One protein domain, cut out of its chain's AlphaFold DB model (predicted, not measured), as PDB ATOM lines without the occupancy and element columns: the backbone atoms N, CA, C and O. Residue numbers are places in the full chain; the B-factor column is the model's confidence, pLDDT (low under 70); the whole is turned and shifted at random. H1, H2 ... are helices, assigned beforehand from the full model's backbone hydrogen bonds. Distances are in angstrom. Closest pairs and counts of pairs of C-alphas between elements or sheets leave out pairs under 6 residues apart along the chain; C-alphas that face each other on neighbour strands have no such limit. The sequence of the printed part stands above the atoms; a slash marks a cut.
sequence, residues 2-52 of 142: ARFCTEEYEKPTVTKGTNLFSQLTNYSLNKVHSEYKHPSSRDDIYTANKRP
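What this domain is: This is residues 2 to 52 of the 142 residues of an uncharacterized protein of Heligmosomoides polygyrus (UniProt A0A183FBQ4). This is a rod with little regular structure: two one-turn helices, H1 and then H2, sit near the middle of its length, and loops of the chain reach Thr 15 at one end and Arg 42 at the other. Residues 2 to 3 and 50 to 51 form a short antiparallel pairing. The printed part has 51 residues, no named strand and the class all helix, though named elements hold only 8 residues. It is only just loose, close to compact, with a radius of gyration of the C-alphas of 12.1 A and spans of 41 by 17 by 16 A.

Where its parts are: H1, residues 20 to 23, begins at C-alpha 20 (25.630, -6.231, 13.346) and is 5.0 A long. H2, residues 27 to 30, ends at C-alpha 30 (23.893, 1.569, 17.122) and is 5.1 A long.

How they stand to each other: H1 and H2 are close but not clearly touching; their closest C-alphas, of Phe 21 and Asn 30, are 6.3 A apart. A tight link of 3 residues joins them. Both are too short for an O i to N i+4 pair; each has 1 O i to N i+3 pair, within hydrogen-bond range.

The domain as a whole: The C-alphas farthest apart, of Thr 15 and Arg 42, are 40.7 A apart. The printed part has no cut, and no printed residue is under 70 in pLDDT.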
ATOM      1  N   ALA A   2      18.705  10.219   8.107       95.31
ATOM      2  CA  ALA A   2      19.646   9.184   7.680       95.31
ATOM      3  C   ALA A   2      20.321   8.566   8.912       95.31
ATOM      4  O   ALA A   2      20.688   9.294   9.841       95.31
ATOM      5  N   ARG A   3      20.445   7.235   8.927       95.62
ATOM      6  CA  ARG A   3      21.032   6.456  10.026       95.62
ATOM      7  C   ARG A   3      22.234   5.688   9.488       95.62
ATOM      8  O   ARG A   3      22.121   5.051   8.445       95.62
ATOM      9  N   PHE A   4      23.348   5.751  10.200       96.19
ATOM     10  CA  PHE A   4      24.607   5.125   9.822       96.19
ATOM     11  C   PHE A   4      25.052   4.141  10.900       96.19
ATOM     12  O   PHE A   4      24.906   4.407  12.095       96.19
ATOM     13  N   CYS A   5      25.623   3.034  10.440       96.50
ATOM     14  CA  CYS A   5      26.352   2.056  11.238       96.50
ATOM     15  C   CYS A   5      27.489   2.714  12.034       96.50
ATOM     16  O   CYS A   5      28.051   3.719  11.590       96.50
ATOM     17  N   THR A   6      27.818   2.170  13.206       95.44
ATOM     18  CA  THR A   6      28.949   2.636  14.030       95.44
ATOM     19  C   THR A   6      30.279   2.052  13.595       95.44
ATOM     20  O   THR A   6      31.310   2.669  13.838       95.44
ATOM     21  N   GLU A   7      30.251   0.907  12.920       94.50
ATOM     22  CA  GLU A   7      31.431   0.280  12.343       94.50
ATOM     23  C   GLU A   7      31.414   0.347  10.813       94.50
ATOM     24  O   GLU A   7      30.359   0.445  10.178       94.50
ATOM     25  N   GLU A   8      32.607   0.306  10.218       93.19
ATOM     26  CA  GLU A   8      32.775   0.345   8.769       93.19
ATOM     27  C   GLU A   8      32.189  -0.912   8.116       93.19
ATOM     28  O   GLU A   8      32.289  -2.025   8.637       93.19
ATOM     29  N   TYR A   9      31.536  -0.721   6.970       92.81
ATOM     30  CA  TYR A   9      30.881  -1.809   6.261       92.81
ATOM     31  C   TYR A   9      31.900  -2.825   5.738       92.81
ATOM     32  O   TYR A   9      32.780  -2.495   4.947       92.81
ATOM     33  N   GLU A  10      31.699  -4.093   6.090       89.44
ATOM     34  CA  GLU A  10      32.378  -5.221   5.460       89.44
ATOM     35  C   GLU A  10      31.355  -6.099   4.741       89.44
ATOM     36  O   GLU A  10      30.277  -6.379   5.268       89.44
ATOM     37  N   LYS A  11      31.691  -6.582   3.539       88.69
ATOM     38  CA  LYS A  11      30.825  -7.528   2.831       88.69
ATOM     39  C   LYS A  11      30.728  -8.833   3.640       88.69
ATOM     40  O   LYS A  11      31.777  -9.418   3.922       88.69
ATOM     41  N   PRO A  12      29.519  -9.331   3.962       86.94
ATOM     42  CA  PRO A  12      29.366 -10.595   4.670       86.94
ATOM     43  C   PRO A  12      30.051 -11.742   3.923       86.94
ATOM     44  O   PRO A  12      29.865 -11.914   2.715       86.94
ATOM     45  N   THR A  13      30.831 -12.545   4.645       83.56
ATOM     46  CA  THR A  13      31.418 -13.788   4.139       83.56
ATOM     47  C   THR A  13      30.954 -14.955   4.998       83.56
ATOM     48  O   THR A  13      30.602 -14.783   6.157       83.56
ATOM     49  N   VAL A  14      30.963 -16.167   4.440       80.12
ATOM     50  CA  VAL A  14      30.542 -17.383   5.165       80.12
ATOM     51  C   VAL A  14      31.451 -17.674   6.372       80.12
ATOM     52  O   VAL A  14      31.051 -18.360   7.305       80.12
ATOM     53  N   THR A  15      32.682 -17.162   6.353       75.69
ATOM     54  CA  THR A  15      33.727 -17.466   7.336       75.69
ATOM     55  C   THR A  15      33.848 -16.435   8.453       75.69
ATOM     56  O   THR A  15      34.241 -16.800   9.560       75.69
ATOM     57  N   LYS A  16      33.532 -15.160   8.196       71.44
ATOM     58  CA  LYS A  16      33.498 -14.124   9.236       71.44
ATOM     59  C   LYS A  16      32.104 -14.082   9.861       71.44
ATOM     60  O   LYS A  16      31.098 -14.071   9.159       71.44
ATOM     61  N   GLY A  17      32.052 -14.027  11.191       75.50
ATOM     62  CA  GLY A  17      30.808 -13.762  11.913       75.50
ATOM     63  C   GLY A  17      30.166 -12.450  11.451       75.50
ATOM     64  O   GLY A  17      30.849 -11.532  10.999       75.50
ATOM     65  N   THR A  18      28.839 -12.358  11.551       82.75
ATOM     66  CA  THR A  18      28.117 -11.144  11.149       82.75
ATOM     67  C   THR A  18      28.295 -10.064  12.209       82.75
ATOM     68  O   THR A  18      27.777 -10.192  13.317       82.75
ATOM     69  N   ASN A  19      28.999  -8.987  11.865       88.88
ATOM     70  CA  ASN A  19      29.061  -7.804  12.711       88.88
ATOM     71  C   ASN A  19      27.813  -6.937  12.501       88.88
ATOM     72  O   ASN A  19      27.674  -6.244  11.494       88.88
ATOM     73  N   LEU A  20      26.892  -6.963  13.461       91.88
ATOM     74  CA  LEU A  20      25.630  -6.231  13.346       91.88
ATOM     75  C   LEU A  20      25.830  -4.710  13.299       91.88
ATOM     76  O   LEU A  20      25.056  -4.033  12.626       91.88
ATOM     77  N   PHE A  21      26.877  -4.180  13.939       93.38
ATOM     78  CA  PHE A  21      27.184  -2.748  13.960       93.38
ATOM     79  C   PHE A  21      27.730  -2.215  12.633       93.38
ATOM     80  O   PHE A  21      27.809  -1.000  12.481       93.38
ATOM     81  N   SER A  22      28.069  -3.091  11.677       92.50
ATOM     82  CA  SER A  22      28.416  -2.715  10.300       92.50
ATOM     83  C   SER A  22      27.307  -3.017   9.289       92.50
ATOM     84  O   SER A  22      27.260  -2.395   8.228       92.50
ATOM     85  N   GLN A  23      26.390  -3.937   9.608       92.44
ATOM     86  CA  GLN A  23      25.334  -4.382   8.688       92.44
ATOM     87  C   GLN A  23      23.966  -3.741   8.941       92.44
ATOM     88  O   GLN A  23      23.173  -3.613   8.008       92.44
ATOM     89  N   LEU A  24      23.655  -3.362  10.183       94.12
ATOM     90  CA  LEU A  24      22.338  -2.856  10.565       94.12
ATOM     91  C   LEU A  24      22.412  -1.383  10.952       94.12
ATOM     92  O   LEU A  24      23.146  -0.995  11.853       94.12
ATOM     93  N   THR A  25      21.571  -0.560  10.324       95.62
ATOM     94  CA  THR A  25      21.517   0.895  10.562       95.62
ATOM     95  C   THR A  25      20.528   1.291  11.662       95.62
ATOM     96  O   THR A  25      20.283   2.480  11.891       95.62
ATOM     97  N   ASN A  26      19.911   0.320  12.347       93.88
ATOM     98  CA  ASN A  26      18.913   0.590  13.377       93.88
ATOM     99  C   ASN A  26      19.526   1.437  14.496       93.88
ATOM    100  O   ASN A  26      20.530   1.069  15.110       93.88
ATOM    101  N   TYR A  27      18.890   2.567  14.791       90.44
ATOM    102  CA  TYR A  27      19.349   3.473  15.841       90.44
ATOM    103  C   TYR A  27      19.327   2.808  17.226       90.44
ATOM    104  O   TYR A  27      20.249   3.006  18.005       90.44
ATOM    105  N   SER A  28      18.316   1.980  17.516       89.94
ATOM    106  CA  SER A  28      18.206   1.234  18.779       89.94
ATOM    107  C   SER A  28      19.408   0.331  19.060       89.94
ATOM    108  O   SER A  28      19.762   0.167  20.222       89.94
ATOM    109  N   LEU A  29      20.030  -0.211  18.009       92.38
ATOM    110  CA  LEU A  29      21.246  -1.008  18.097       92.38
ATOM    111  C   LEU A  29      22.481  -0.108  18.193       92.38
ATOM    112  O   LEU A  29      23.263  -0.223  19.123       92.38
ATOM    113  N   ASN A  30      22.649   0.813  17.246       94.12
ATOM    114  CA  ASN A  30      23.893   1.569  17.122       94.12
ATOM    115  C   ASN A  30      24.118   2.551  18.280       94.12
ATOM    116  O   ASN A  30      25.258   2.764  18.669       94.12
ATOM    117  N   LYS A  31      23.059   3.116  18.876       91.19
ATOM    118  CA  LYS A  31      23.178   4.135  19.936       91.19
ATOM    119  C   LYS A  31      23.865   3.656  21.216       91.19
ATOM    120  O   LYS A  31      24.263   4.485  22.022       91.19
ATOM    121  N   VAL A  32      23.930   2.341  21.442       90.81
ATOM    122  CA  VAL A  32      24.580   1.767  22.633       90.81
ATOM    123  C   VAL A  32      26.056   1.438  22.400       90.81
ATOM    124  O   VAL A  32      26.748   1.061  23.341       90.81
ATOM    125  N   HIS A  33      26.542   1.558  21.163       92.81
ATOM    126  CA  HIS A  33      27.945   1.334  20.837       92.81
ATOM    127  C   HIS A  33      28.804   2.508  21.332       92.81
ATOM    128  O   HIS A  33      28.399   3.662  21.200       92.81
ATOM    129  N   SER A  34      30.005   2.235  21.851       91.88
ATOM    130  CA  SER A  34      30.892   3.274  22.409       91.88
ATOM    131  C   SER A  34      31.307   4.325  21.377       91.88
ATOM    132  O   SER A  34      31.432   5.498  21.705       91.88
ATOM    133  N   GLU A  35      31.465   3.907  20.120       92.50
ATOM    134  CA  GLU A  35      31.839   4.781  18.998       92.50
ATOM    135  C   GLU A  35      30.655   5.540  18.375       92.50
ATOM    136  O   GLU A  35      30.809   6.179  17.332       92.50
ATOM    137  N   TYR A  36      29.453   5.464  18.957       91.50
ATOM    138  CA  TYR A  36      28.309   6.196  18.427       91.50
ATOM    139  C   TYR A  36      28.482   7.708  18.612       91.50
ATOM    140  O   TYR A  36      28.554   8.226  19.725       91.50
ATOM    141  N   LYS A  37      28.495   8.443  17.497       90.88
ATOM    142  CA  LYS A  37      28.715   9.891  17.483       90.88
ATOM    143  C   LYS A  37      27.390  10.642  17.511       90.88
ATOM    144  O   LYS A  37      26.658  10.682  16.512       90.88
ATOM    145  N   HIS A  38      27.114  11.273  18.648       86.44
ATOM    146  CA  HIS A  38      26.089  12.304  18.777       86.44
ATOM    147  C   HIS A  38      26.636  13.651  18.275       86.44
ATOM    148  O   HIS A  38      27.791  13.969  18.548       86.44
ATOM    149  N   PRO A  39      25.850  14.444  17.528       82.31
ATOM    150  CA  PRO A  39      26.302  15.752  17.072       82.31
ATOM    151  C   PRO A  39      26.275  16.764  18.228       82.31
ATOM    152  O   PRO A  39      25.213  17.280  18.561       82.31
ATOM    153  N   SER A  40      27.436  17.061  18.813       78.69
ATOM    154  CA  SER A  40      27.617  18.074  19.871       78.69
ATOM    155  C   SER A  40      27.696  19.508  19.340       78.69
ATOM    156  O   SER A  40      27.406  20.456  20.060       78.69
ATOM    157  N   SER A  41      28.067  19.682  18.071       79.38
ATOM    158  CA  SER A  41      28.180  20.980  17.406       79.38
ATOM    159  C   SER A  41      27.659  20.924  15.967       79.38
ATOM    160  O   SER A  41      27.333  19.860  15.427       79.38
ATOM    161  N   ARG A  42      27.595  22.088  15.308       75.31
ATOM    162  CA  ARG A  42      27.230  22.176  13.883       75.31
ATOM    163  C   ARG A  42      28.215  21.452  12.970       75.31
ATOM    164  O   ARG A  42      27.778  20.933  11.946       75.31
ATOM    165  N   ASP A  43      29.493  21.397  13.325       78.88
ATOM    166  CA  ASP A  43      30.512  20.740  12.502       78.88
ATOM    167  C   ASP A  43      30.467  19.211  12.666       78.88
ATOM    168  O   ASP A  43      30.619  18.469  11.692       78.88
ATOM    169  N   ASP A  44      30.107  18.728  13.858       84.62
ATOM    170  CA  ASP A  44      29.977  17.291  14.148       84.62
ATOM    171  C   ASP A  44      28.813  16.631  13.393       84.62
ATOM    172  O   ASP A  44      28.794  15.414  13.182       84.62
ATOM    173  N   ILE A  45      27.843  17.420  12.914       87.81
ATOM    174  CA  ILE A  45      26.671  16.897  12.198       87.81
ATOM    175  C   ILE A  45      27.045  16.132  10.924       87.81
ATOM    176  O   ILE A  45      26.300  15.249  10.495       87.81
ATOM    177  N   TYR A  46      28.197  16.441  10.319       88.50
ATOM    178  CA  TYR A  46      28.677  15.778   9.108       88.50
ATOM    179  C   TYR A  46      29.276  14.394   9.377       88.50
ATOM    180  O   TYR A  46      29.396  13.608   8.435       88.50
ATOM    181  N   THR A  47      29.631  14.081  10.625       90.81
ATOM    182  CA  THR A  47      30.254  12.808  11.018       90.81
ATOM    183  C   THR A  47      29.377  11.973  11.953       90.81
ATOM    184  O   THR A  47      29.576  10.764  12.028       90.81
ATOM    185  N   ALA A  48      28.338  12.559  12.558       93.50
ATOM    186  CA  ALA A  48      27.383  11.878  13.438       93.50
ATOM    187  C   ALA A  48      26.709  10.642  12.810       93.50
ATOM    188  O   ALA A  48      26.491  10.585  11.601       93.50
ATOM    189  N   ASN A  49      26.295   9.666  13.617       94.88
ATOM    190  CA  ASN A  49      25.644   8.445  13.110       94.88
ATOM    191  C   ASN A  49      24.152   8.631  12.783       94.88
ATOM    192  O   ASN A  49      23.552   7.819  12.079       94.88
ATOM    193  N   LYS A  50      23.540   9.727  13.238       93.06
ATOM    194  CA  LYS A  50      22.165  10.118  12.902       93.06
ATOM    195  C   LYS A  50      22.179  11.547  12.382       93.06
ATOM    196  O   LYS A  50      22.515  12.468  13.120       93.06
ATOM    197  N   ARG A  51      21.824  11.727  11.107       93.31
ATOM    198  CA  ARG A  51      21.940  13.016  10.406       93.31
ATOM    199  C   ARG A  51      20.612  13.457   9.792       93.31
ATOM    200  O   ARG A  51      19.812  12.612   9.359       93.31
ATOM    201  N   PRO A  52      20.368  14.775   9.679       92.62
ATOM    202  CA  PRO A  52      19.313  15.289   8.820       92.62
ATOM    203  C   PRO A  52      19.527  14.834   7.375       92.62
ATOM    204  O   PRO A  52      20.651  14.817   6.874       92.62
TER     205      PRO A  52